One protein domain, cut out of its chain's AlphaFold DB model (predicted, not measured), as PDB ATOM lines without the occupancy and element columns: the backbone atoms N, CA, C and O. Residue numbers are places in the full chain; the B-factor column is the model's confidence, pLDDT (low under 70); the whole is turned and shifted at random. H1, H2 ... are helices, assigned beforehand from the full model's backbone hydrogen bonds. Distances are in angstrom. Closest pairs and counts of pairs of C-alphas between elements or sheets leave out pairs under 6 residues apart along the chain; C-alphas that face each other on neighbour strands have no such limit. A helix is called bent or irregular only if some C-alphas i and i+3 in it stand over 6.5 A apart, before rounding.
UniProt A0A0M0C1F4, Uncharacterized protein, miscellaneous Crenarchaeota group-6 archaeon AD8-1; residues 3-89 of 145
ATOM      1  N   SER A   3      62.616 -20.734  10.321       55.81
ATOM      2  CA  SER A   3      61.621 -19.708  10.675       55.81
ATOM      3  C   SER A   3      60.638 -19.383   9.540       55.81
ATOM      4  O   SER A   3      59.471 -19.105   9.801       55.81
ATOM      5  N   SER A   4      61.063 -19.497   8.278       57.59
ATOM      6  CA  SER A   4      60.189 -19.295   7.110       57.59
ATOM      7  C   SER A   4      59.181 -20.436   6.925       57.59
ATOM      8  O   SER A   4      58.086 -20.213   6.420       57.59
ATOM      9  N   LEU A   5      59.492 -21.650   7.395       55.56
ATOM     10  CA  LEU A   5      58.585 -22.804   7.339       55.56
ATOM     11  C   LEU A   5      57.409 -22.658   8.314       55.56
ATOM     12  O   LEU A   5      56.265 -22.868   7.919       55.56
ATOM     13  N   LYS A   6      57.665 -22.222   9.558       59.59
ATOM     14  CA  LYS A   6      56.599 -21.956  10.544       59.59
ATOM     15  C   LYS A   6      55.647 -20.852  10.079       59.59
ATOM     16  O   LYS A   6      54.441 -21.007  10.244       59.59
ATOM     17  N   GLY A   7      56.164 -19.802   9.433       64.50
ATOM     18  CA  GLY A   7      55.334 -18.751   8.832       64.50
ATOM     19  C   GLY A   7      54.400 -19.281   7.736       64.50
ATOM     20  O   GLY A   7      53.210 -18.988   7.746       64.50
ATOM     21  N   LYS A   8      54.906 -20.143   6.844       64.88
ATOM     22  CA  LYS A   8      54.109 -20.768   5.768       64.88
ATOM     23  C   LYS A   8      53.014 -21.703   6.299       64.88
ATOM     24  O   LYS A   8      51.925 -21.752   5.736       64.88
ATOM     25  N   ILE A   9      53.288 -22.434   7.381       67.56
ATOM     26  CA  ILE A   9      52.338 -23.383   7.989       67.56
ATOM     27  C   ILE A   9      51.249 -22.645   8.779       67.56
ATOM     28  O   ILE A   9      50.076 -22.998   8.676       67.56
ATOM     29  N   ALA A  10      51.608 -21.583   9.505       71.56
ATOM     30  CA  ALA A  10      50.637 -20.705  10.161       71.56
ATOM     31  C   ALA A  10      49.703 -20.026   9.143       71.56
ATOM     32  O   ALA A  10      48.496 -19.936   9.366       71.56
ATOM     33  N   PHE A  11      50.247 -19.622   7.992       73.25
ATOM     34  CA  PHE A  11      49.474 -19.042   6.895       73.25
ATOM     35  C   PHE A  11      48.543 -20.062   6.223       73.25
ATOM     36  O   PHE A  11      47.393 -19.744   5.937       73.25
ATOM     37  N   SER A  12      49.000 -21.306   6.043       75.12
ATOM     38  CA  SER A  12      48.167 -22.419   5.560       75.12
ATOM     39  C   SER A  12      46.977 -22.690   6.490       75.12
ATOM     40  O   SER A  12      45.842 -22.796   6.027       75.12
ATOM     41  N   GLY A  13      47.203 -22.701   7.810       79.19
ATOM     42  CA  GLY A  13      46.132 -22.865   8.796       79.19
ATOM     43  C   GLY A  13      45.101 -21.733   8.760       79.19
ATOM     44  O   GLY A  13      43.902 -21.997   8.827       79.19
ATOM     45  N   PHE A  14      45.545 -20.483   8.596       80.38
ATOM     46  CA  PHE A  14      44.649 -19.337   8.431       80.38
ATOM     47  C   PHE A  14      43.861 -19.398   7.114       80.38
ATOM     48  O   PHE A  14      42.655 -19.173   7.116       80.38
ATOM     49  N   ALA A  15      44.510 -19.757   6.005       83.56
ATOM     50  CA  ALA A  15      43.845 -19.896   4.713       83.56
ATOM     51  C   ALA A  15      42.741 -20.964   4.758       83.56
ATOM     52  O   ALA A  15      41.618 -20.703   4.339       83.56
ATOM     53  N   VAL A  16      43.025 -22.135   5.340       85.00
ATOM     54  CA  VAL A  16      42.028 -23.204   5.517       85.00
ATOM     55  C   VAL A  16      40.900 -22.772   6.457       85.00
ATOM     56  O   VAL A  16      39.741 -23.086   6.192       85.00
ATOM     57  N   LEU A  17      41.204 -22.017   7.519       84.62
ATOM     58  CA  LEU A  17      40.193 -21.460   8.422       84.62
ATOM     59  C   LEU A  17      39.225 -20.535   7.668       84.62
ATOM     60  O   LEU A  17      38.013 -20.710   7.760       84.62
ATOM     61  N   VAL A  18      39.759 -19.579   6.903       84.62
ATOM     62  CA  VAL A  18      38.967 -18.624   6.111       84.62
ATOM     63  C   VAL A  18      38.123 -19.350   5.070       84.62
ATOM     64  O   VAL A  18      36.930 -19.082   4.957       84.62
ATOM     65  N   VAL A  19      38.708 -20.317   4.360       90.62
ATOM     66  CA  VAL A  19      37.987 -21.152   3.392       90.62
ATOM     67  C   VAL A  19      36.844 -21.904   4.078       90.62
ATOM     68  O   VAL A  19      35.717 -21.851   3.598       90.62
ATOM     69  N   GLY A  20      37.083 -22.519   5.238       87.50
ATOM     70  CA  GLY A  20      36.037 -23.190   6.012       87.50
ATOM     71  C   GLY A  20      34.884 -22.262   6.400       87.50
ATOM     72  O   GLY A  20      33.726 -22.644   6.269       87.50
ATOM     73  N   ILE A  21      35.180 -21.025   6.810       85.38
ATOM     74  CA  ILE A  21      34.163 -20.018   7.157       85.38
ATOM     75  C   ILE A  21      33.336 -19.625   5.928       85.38
ATOM     76  O   ILE A  21      32.111 -19.565   6.012       85.38
ATOM     77  N   ILE A  22      33.988 -19.398   4.786       89.56
ATOM     78  CA  ILE A  22      33.310 -19.053   3.531       89.56
ATOM     79  C   ILE A  22      32.394 -20.200   3.090       89.56
ATOM     80  O   ILE A  22      31.225 -19.959   2.792       89.56
ATOM     81  N   LEU A  23      32.888 -21.444   3.098       91.00
ATOM     82  CA  LEU A  23      32.075 -22.614   2.747       91.00
ATOM     83  C   LEU A  23      30.898 -22.805   3.705       91.00
ATOM     84  O   LEU A  23      29.799 -23.148   3.266       91.00
ATOM     85  N   LEU A  24      31.108 -22.573   5.000       87.62
ATOM     86  CA  LEU A  24      30.066 -22.709   6.010       87.62
ATOM     87  C   LEU A  24      28.961 -21.668   5.807       87.62
ATOM     88  O   LEU A  24      27.788 -22.032   5.765       87.62
ATOM     89  N   LEU A  25      29.328 -20.395   5.621       87.12
ATOM     90  CA  LEU A  25      28.371 -19.323   5.346       87.12
ATOM     91  C   LEU A  25      27.616 -19.568   4.039       87.12
ATOM     92  O   LEU A  25      26.400 -19.428   4.021       87.12
ATOM     93  N   PHE A  26      28.303 -19.985   2.974       90.62
ATOM     94  CA  PHE A  26      27.679 -20.270   1.681       90.62
ATOM     95  C   PHE A  26      26.671 -21.425   1.759       90.62
ATOM     96  O   PHE A  26      25.549 -21.316   1.259       90.62
ATOM     97  N   THR A  27      27.048 -22.518   2.425       86.75
ATOM     98  CA  THR A  27      26.174 -23.684   2.627       86.75
ATOM     99  C   THR A  27      24.964 -23.306   3.473       86.75
ATOM    100  O   THR A  27      23.836 -23.655   3.134       86.75
ATOM    101  N   PHE A  28      25.185 -22.540   4.543       83.25
ATOM    102  CA  PHE A  28      24.122 -22.071   5.421       83.25
ATOM    103  C   PHE A  28      23.158 -21.124   4.698       83.25
ATOM    104  O   PHE A  28      21.952 -21.296   4.816       83.25
ATOM    105  N   PHE A  29      23.660 -20.167   3.908       84.88
ATOM    106  CA  PHE A  29      22.821 -19.258   3.116       84.88
ATOM    107  C   PHE A  29      22.013 -20.013   2.061       84.88
ATOM    108  O   PHE A  29      20.836 -19.724   1.868       84.88
ATOM    109  N   SER A  30      22.623 -21.012   1.417       83.25
ATOM    110  CA  SER A  30      21.944 -21.867   0.439       83.25
ATOM    111  C   SER A  30      20.841 -22.699   1.093       83.25
ATOM    112  O   SER A  30      19.735 -22.769   0.568       83.25
ATOM    113  N   ALA A  31      21.101 -23.277   2.269       82.19
ATOM    114  CA  ALA A  31      20.101 -24.012   3.037       82.19
ATOM    115  C   ALA A  31      18.993 -23.094   3.581       82.19
ATOM    116  O   ALA A  31      17.825 -23.460   3.527       82.19
ATOM    117  N   TYR A  32      19.333 -21.892   4.056       76.75
ATOM    118  CA  TYR A  32      18.376 -20.890   4.532       76.75
ATOM    119  C   TYR A  32      17.484 -20.376   3.399       76.75
ATOM    120  O   TYR A  32      16.268 -20.287   3.564       76.75
ATOM    121  N   GLY A  33      18.073 -20.098   2.234       78.50
ATOM    122  CA  GLY A  33      17.364 -19.720   1.016       78.50
ATOM    123  C   GLY A  33      16.467 -20.843   0.504       78.50
ATOM    124  O   GLY A  33      15.316 -20.594   0.174       78.50
ATOM    125  N   PHE A  34      16.938 -22.091   0.512       74.56
ATOM    126  CA  PHE A  34      16.112 -23.249   0.162       74.56
ATOM    127  C   PHE A  34      14.977 -23.473   1.165       74.56
ATOM    128  O   PHE A  34      13.863 -23.784   0.764       74.56
ATOM    129  N   LEU A  35      15.225 -23.268   2.460       73.75
ATOM    130  CA  LEU A  35      14.208 -23.414   3.493       73.75
ATOM    131  C   LEU A  35      13.143 -22.322   3.402       73.75
ATOM    132  O   LEU A  35      11.986 -22.639   3.605       73.75
ATOM    133  N   THR A  36      13.506 -21.076   3.071       66.50
ATOM    134  CA  THR A  36      12.560 -19.957   2.868       66.50
ATOM    135  C   THR A  36      11.859 -19.996   1.507       66.50
ATOM    136  O   THR A  36      10.678 -19.667   1.418       66.50
ATOM    137  N   ALA A  37      12.535 -20.454   0.453       63.28
ATOM    138  CA  ALA A  37      11.937 -20.660  -0.865       63.28
ATOM    139  C   ALA A  37      11.049 -21.917  -0.916       63.28
ATOM    140  O   ALA A  37      10.020 -21.903  -1.578       63.28
ATOM    141  N   GLY A  38      11.391 -22.979  -0.180       59.41
ATOM    142  CA  GLY A  38      10.617 -24.224  -0.073       59.41
ATOM    143  C   GLY A  38       9.301 -24.091   0.702       59.41
ATOM    144  O   GLY A  38       8.488 -25.011   0.687       59.41
ATOM    145  N   ILE A  39       9.069 -22.940   1.339       55.97
ATOM    146  CA  ILE A  39       7.774 -22.541   1.911       55.97
ATOM    147  C   ILE A  39       6.891 -21.816   0.879       55.97
ATOM    148  O   ILE A  39       5.745 -21.511   1.195       55.97
ATOM    149  N   SER A  40       7.384 -21.532  -0.340       51.44
ATOM    150  CA  SER A  40       6.538 -21.015  -1.427       51.44
ATOM    151  C   SER A  40       5.612 -22.133  -1.912       51.44
ATOM    152  O   SER A  40       6.079 -23.127  -2.478       51.44
ATOM    153  N   PRO A  41       4.301 -22.016  -1.666       54.88
ATOM    154  CA  PRO A  41       3.401 -23.142  -1.742       54.88
ATOM    155  C   PRO A  41       2.884 -23.262  -3.171       54.88
ATOM    156  O   PRO A  41       2.022 -22.514  -3.614       54.88
ATOM    157  N   ILE A  42       3.423 -24.216  -3.917       54.03
ATOM    158  CA  ILE A  42       2.833 -24.635  -5.197       54.03
ATOM    159  C   ILE A  42       2.222 -26.039  -5.122       54.03
ATOM    160  O   ILE A  42       1.618 -26.476  -6.093       54.03
ATOM    161  N   SER A  43       2.309 -26.742  -3.979       48.34
ATOM    162  CA  SER A  43       1.725 -28.094  -3.866       48.34
ATOM    163  C   SER A  43       1.311 -28.584  -2.461       48.34
ATOM    164  O   SER A  43       0.743 -29.668  -2.368       48.34
ATOM    165  N   THR A  44       1.558 -27.850  -1.368       51.44
ATOM    166  CA  THR A  44       1.329 -28.319   0.029       51.44
ATOM    167  C   THR A  44       0.518 -27.335   0.886       51.44
ATOM    168  O   THR A  44       0.672 -27.275   2.107       51.44
ATOM    169  N   GLN A  45      -0.352 -26.562   0.232       55.56
ATOM    170  CA  GLN A  45      -1.080 -25.419   0.788       55.56
ATOM    171  C   GLN A  45      -1.847 -25.749   2.086       55.56
ATOM    172  O   GLN A  45      -1.700 -25.024   3.059       55.56
ATOM    173  N   ASP A  46      -2.573 -26.867   2.175       54.97
ATOM    174  CA  ASP A  46      -3.527 -27.075   3.281       54.97
ATOM    175  C   ASP A  46      -2.930 -27.551   4.617       54.97
ATOM    176  O   ASP A  46      -3.494 -27.277   5.671       54.97
ATOM    177  N   LEU A  47      -1.786 -28.244   4.624       53.72
ATOM    178  CA  LEU A  47      -1.160 -28.699   5.881       53.72
ATOM    179  C   LEU A  47      -0.193 -27.654   6.442       53.72
ATOM    180  O   LEU A  47      -0.118 -27.458   7.652       53.72
ATOM    181  N   ILE A  48       0.535 -26.954   5.572       59.31
ATOM    182  CA  ILE A  48       1.440 -25.879   5.985       59.31
ATOM    183  C   ILE A  48       0.683 -24.598   6.338       59.31
ATOM    184  O   ILE A  48       1.183 -23.839   7.156       59.31
ATOM    185  N   GLN A  49      -0.516 -24.357   5.812       60.75
ATOM    186  CA  GLN A  49      -1.287 -23.160   6.157       60.75
ATOM    187  C   GLN A  49      -1.820 -23.211   7.596       60.75
ATOM    188  O   GLN A  49      -1.630 -22.255   8.338       60.75
ATOM    189  N   THR A  50      -2.372 -24.341   8.043       61.78
ATOM    190  CA  THR A  50      -2.941 -24.481   9.399       61.78
ATOM    191  C   THR A  50      -1.874 -24.671  10.480       61.78
ATOM    192  O   THR A  50      -2.018 -24.176  11.594       61.78
ATOM    193  N   PHE A  51      -0.773 -25.365  10.170       59.03
ATOM    194  CA  PHE A  51       0.357 -25.512  11.097       59.03
ATOM    195  C   PHE A  51       1.306 -24.308  11.044       59.03
ATOM    196  O   PHE A  51       1.839 -23.896  12.074       59.03
ATOM    197  N   GLY A  52       1.494 -23.700   9.875       64.88
ATOM    198  CA  GLY A  52       2.375 -22.554   9.654       64.88
ATOM    199  C   GLY A  52       1.817 -21.211  10.122       64.88
ATOM    200  O   GLY A  52       2.605 -20.294  10.310       64.88
ATOM    201  N   GLU A  53       0.518 -21.075  10.396       70.88
ATOM    202  CA  GLU A  53      -0.032 -19.826  10.952       70.88
ATOM    203  C   GLU A  53       0.533 -19.522  12.356       70.88
ATOM    204  O   GLU A  53       0.861 -18.378  12.668       70.88
ATOM    205  N   ALA A  54       0.761 -20.559  13.172       69.38
ATOM    206  CA  ALA A  54       1.407 -20.444  14.484       69.38
ATOM    207  C   ALA A  54       2.888 -20.876  14.478       69.38
ATOM    208  O   ALA A  54       3.705 -20.298  15.200       69.38
ATOM    209  N   LEU A  55       3.272 -21.870  13.663       67.56
ATOM    210  CA  LEU A  55       4.663 -22.338  13.573       67.56
ATOM    211  C   LEU A  55       5.519 -21.501  12.624       67.56
ATOM    212  O   LEU A  55       6.724 -21.432  12.813       67.56
ATOM    213  N   GLY A  56       4.945 -20.821  11.637       74.56
ATOM    214  CA  GLY A  56       5.669 -19.902  10.757       74.56
ATOM    215  C   GLY A  56       6.484 -18.869  11.543       74.56
ATOM    216  O   GLY A  56       7.708 -18.832  11.381       74.56
ATOM    217  N   PRO A  57       5.866 -18.096  12.459       75.81
ATOM    218  CA  PRO A  57       6.610 -17.153  13.290       75.81
ATOM    219  C   PRO A  57       7.574 -17.841  14.271       75.81
ATOM    220  O   PRO A  57       8.664 -17.320  14.508       75.81
ATOM    221  N   LEU A  58       7.244 -19.027  14.800       80.62
ATOM    222  CA  LEU A  58       8.122 -19.758  15.723       80.62
ATOM    223  C   LEU A  58       9.385 -20.298  15.034       80.62
ATOM    224  O   LEU A  58      10.480 -20.194  15.582       80.62
ATOM    225  N   ILE A  59       9.254 -20.845  13.828       79.94
ATOM    226  CA  ILE A  59      10.360 -21.390  13.033       79.94
ATOM    227  C   ILE A  59      11.211 -20.242  12.494       79.94
ATOM    228  O   ILE A  59      12.436 -20.321  12.551       79.94
ATOM    229  N   ALA A  60      10.598 -19.140  12.053       75.38
ATOM    230  CA  ALA A  60      11.329 -17.937  11.668       75.38
ATOM    231  C   ALA A  60      12.183 -17.401  12.830       75.38
ATOM    232  O   ALA A  60      13.380 -17.159  12.652       75.38
ATOM    233  N   ALA A  61      11.606 -17.296  14.033       82.94
ATOM    234  CA  ALA A  61      12.329 -16.881  15.232       82.94
ATOM    235  C   ALA A  61      13.423 -17.888  15.629       82.94
ATOM    236  O   ALA A  61      14.547 -17.494  15.934       82.94
ATOM    237  N   ALA A  62      13.138 -19.192  15.578       81.31
ATOM    238  CA  ALA A  62      14.109 -20.235  15.904       81.31
ATOM    239  C   ALA A  62      15.302 -20.239  14.937       81.31
ATOM    240  O   ALA A  62      16.448 -20.329  15.375       81.31
ATOM    241  N   VAL A  63      15.060 -20.083  13.632       82.44
ATOM    242  CA  VAL A  63      16.121 -19.995  12.622       82.44
ATOM    243  C   VAL A  63      16.921 -18.700  12.779       82.44
ATOM    244  O   VAL A  63      18.145 -18.736  12.662       82.44
ATOM    245  N   GLN A  64      16.284 -17.574  13.118       82.62
ATOM    246  CA  GLN A  64      16.989 -16.330  13.449       82.62
ATOM    247  C   GLN A  64      17.898 -16.498  14.671       82.62
ATOM    248  O   GLN A  64      19.068 -16.128  14.613       82.62
ATOM    249  N   ILE A  65      17.410 -17.103  15.757       88.31
ATOM    250  CA  ILE A  65      18.211 -17.342  16.967       88.31
ATOM    251  C   ILE A  65      19.354 -18.325  16.675       88.31
ATOM    252  O   ILE A  65      20.485 -18.087  17.098       88.31
ATOM    253  N   MET A  66      19.106 -19.388  15.903       87.19
ATOM    254  CA  MET A  66      20.152 -20.301  15.421       87.19
ATOM    255  C   MET A  66      21.203 -19.566  14.591       87.19
ATOM    256  O   MET A  66      22.395 -19.791  14.784       87.19
ATOM    257  N   PHE A  67      20.786 -18.663  13.702       81.19
ATOM    258  CA  PHE A  67      21.693 -17.858  12.890       81.19
ATOM    259  C   PHE A  67      22.535 -16.911  13.743       81.19
ATOM    260  O   PHE A  67      23.749 -16.865  13.560       81.19
ATOM    261  N   LEU A  68      21.930 -16.213  14.709       85.38
ATOM    262  CA  LEU A  68      22.661 -15.394  15.681       85.38
ATOM    263  C   LEU A  68      23.674 -16.244  16.463       85.38
ATOM    264  O   LEU A  68      24.812 -15.819  16.665       85.38
ATOM    265  N   GLY A  69      23.290 -17.465  16.845       88.25
ATOM    266  CA  GLY A  69      24.163 -18.427  17.511       88.25
ATOM    267  C   GLY A  69      25.350 -18.851  16.647       88.25
ATOM    268  O   GLY A  69      26.485 -18.811  17.113       88.25
ATOM    269  N   VAL A  70      25.121 -19.205  15.381       85.19
ATOM    270  CA  VAL A  70      26.176 -19.625  14.443       85.19
ATOM    271  C   VAL A  70      27.089 -18.451  14.073       85.19
ATOM    272  O   VAL A  70      28.309 -18.603  14.122       85.19
ATOM    273  N   MET A  71      26.532 -17.268  13.790       84.69
ATOM    274  CA  MET A  71      27.297 -16.034  13.554       84.69
ATOM    275  C   MET A  71      28.200 -15.693  14.753       84.69
ATOM    276  O   MET A  71      29.384 -15.401  14.573       84.69
ATOM    277  N   GLY A  72      27.684 -15.802  15.982       86.00
ATOM    278  CA  GLY A  72      28.459 -15.581  17.207       86.00
ATOM    279  C   GLY A  72      29.503 -16.671  17.481       86.00
ATOM    280  O   GLY A  72      30.644 -16.369  17.840       86.00
ATOM    281  N   TRP A  73      29.150 -17.941  17.267       89.12
ATOM    282  CA  TRP A  73      30.036 -19.092  17.467       89.12
ATOM    283  C   TRP A  73      31.240 -19.055  16.525       89.12
ATOM    284  O   TRP A  73      32.378 -19.250  16.957       89.12
ATOM    285  N   ILE A  74      31.010 -18.732  15.250       86.12
ATOM    286  CA  ILE A  74      32.075 -18.573  14.258       86.12
ATOM    287  C   ILE A  74      32.988 -17.401  14.644       86.12
ATOM    288  O   ILE A  74      34.207 -17.564  14.635       86.12
ATOM    289  N   GLY A  75      32.438 -16.255  15.064       84.31
ATOM    290  CA  GLY A  75      33.228 -15.107  15.536       84.31
ATOM    291  C   GLY A  75      34.102 -15.424  16.758       84.31
ATOM    292  O   GLY A  75      35.268 -15.018  16.826       84.31
ATOM    293  N   SER A  76      33.578 -16.220  17.695       83.06
ATOM    294  CA  SER A  76      34.318 -16.703  18.868       83.06
ATOM    295  C   SER A  76      35.470 -17.641  18.477       83.06
ATOM    296  O   SER A  76      36.612 -17.458  18.911       83.06
ATOM    297  N   LEU A  77      35.219 -18.591  17.568       83.00
ATOM    298  CA  LEU A  77      36.240 -19.492  17.019       83.00
ATOM    299  C   LEU A  77      37.335 -18.746  16.250       83.00
ATOM    300  O   LEU A  77      38.515 -19.068  16.415       83.00
ATOM    301  N   ILE A  78      36.964 -17.744  15.448       83.81
ATOM    302  CA  ILE A  78      37.907 -16.886  14.719       83.81
ATOM    303  C   ILE A  78      38.805 -16.137  15.697       83.81
ATOM    304  O   ILE A  78      40.008 -16.083  15.479       83.81
ATOM    305  N   THR A  79      38.257 -15.595  16.783       83.62
ATOM    306  CA  THR A  79      39.048 -14.849  17.769       83.62
ATOM    307  C   THR A  79      40.033 -15.767  18.486       83.62
ATOM    308  O   THR A  79      41.220 -15.455  18.559       83.62
ATOM    309  N   LEU A  80      39.584 -16.939  18.942       79.12
ATOM    310  CA  LEU A  80      40.445 -17.895  19.638       79.12
ATOM    311  C   LEU A  80      41.565 -18.426  18.731       79.12
ATOM    312  O   LEU A  80      42.726 -18.480  19.135       79.12
ATOM    313  N   ARG A  81      41.234 -18.806  17.492       73.81
ATOM    314  CA  ARG A  81      42.216 -19.331  16.533       73.81
ATOM    315  C   ARG A  81      43.087 -18.224  15.946       73.81
ATOM    316  O   ARG A  81      44.289 -18.423  15.828       73.81
ATOM    317  N   GLY A  82      42.530 -17.055  15.653       70.19
ATOM    318  CA  GLY A  82      43.240 -15.892  15.120       70.19
ATOM    319  C   GLY A  82      44.235 -15.299  16.116       70.19
ATOM    320  O   GLY A  82      45.397 -15.084  15.768       70.19
ATOM    321  N   VAL A  83      43.835 -15.121  17.380       71.94
ATOM    322  CA  VAL A  83      44.738 -14.662  18.449       71.94
ATOM    323  C   VAL A  83      45.802 -15.705  18.762       71.94
ATOM    324  O   VAL A  83      46.943 -15.326  19.013       71.94
ATOM    325  N   ALA A  84      45.493 -17.005  18.692       66.19
ATOM    326  CA  ALA A  84      46.519 -18.035  18.836       66.19
ATOM    327  C   ALA A  84      47.618 -17.889  17.769       66.19
ATOM    328  O   ALA A  84      48.792 -18.001  18.103       66.19
ATOM    329  N   ILE A  85      47.283 -17.564  16.515       62.62
ATOM    330  CA  ILE A  85      48.296 -17.379  15.462       62.62
ATOM    331  C   ILE A  85      49.109 -16.084  15.665       62.62
ATOM    332  O   ILE A  85      50.327 -16.110  15.494       62.62
ATOM    333  N   ILE A  86      48.477 -14.977  16.077       63.88
ATOM    334  CA  ILE A  86      49.154 -13.683  16.313       63.88
ATOM    335  C   ILE A  86      49.991 -13.680  17.612       63.88
ATOM    336  O   ILE A  86      51.091 -13.125  17.651       63.88
ATOM    337  N   GLY A  87      49.495 -14.291  18.691       60.31
ATOM    338  CA  GLY A  87      50.095 -14.246  20.032       60.31
ATOM    339  C   GLY A  87      51.355 -15.100  20.189       60.31
ATOM    340  O   GLY A  87      52.235 -14.766  20.985       60.31
ATOM    341  N   ILE A  88      51.505 -16.151  19.374       55.44
ATOM    342  CA  ILE A  88      52.682 -17.037  19.385       55.44
ATOM    343  C   ILE A  88      53.974 -16.294  18.992       55.44
ATOM    344  O   ILE A  88      55.064 -16.739  19.348       55.44
ATOM    345  N   THR A  89      53.895 -15.131  18.335       52.69
ATOM    346  CA  THR A  89      55.081 -14.311  18.025       52.69
ATOM    347  C   THR A  89      55.513 -13.389  19.178       52.69
ATOM    348  O   THR A  89      56.623 -12.865  19.121       52.69
TER     349      THR A  89
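AT A GLANCE: This is residues 3 to 89 of the 145 residues of an uncharacterized protein of miscellaneous Crenarchaeota group-6 archaeon AD8-1 (UniProt A0A0M0C1F4). A long, loosely closed helical hairpin: H2 runs side by side with H1, opposite ways, and a kink near its beginning turns its first part across the hairpin's closed end. Residues 42 to 47 stick out there. The printed part has 87 residues, with two named helices, H1 then H2, and no named strand; it is all helix. It is extended, a rod spanning 66 by 21 by 9 A, with a radius of gyration of the C-alphas of 19.8 A.

IN THESE COORDINATES: H2, residues 45 to 87, measures 55.8 A and ends at C-alpha 87 (50.095, -14.246, 20.032). H1, residues 3 to 37, measures 51.0 A and begins at C-alpha 3 (61.621, -19.708, 10.675).

HOW THE PARTS SIT: H2 has a kink of 72 degrees near residue 53; it is neither bent nor irregular, but only just: C-alphas 54 and 57 are 6.3 A apart. H1 and H2 form a helical hairpin at a shallow tilt of 8 degrees. They only just touch, with 3 pairs of C-alphas within 8 A, through residues 10 to 21 of H1 and 74 to 85 of H2 alone; the closest C-alphas, of Ala 10 and Ile 85, are 6.7 A apart. Every O i to N i+4 pair is within hydrogen-bond range in H1, and 35 of 39 in H2.

THE WHOLE: The farthest C-alphas, of Ser 3 and Asp 46, are 66.0 A apart. The printed part has no cut, and the link of 7 residues is short. Mean pLDDT of the printed part is 73.7; residues 3 to 9, 36 to 52, 54 to 55 and 84 to 89 are under 70.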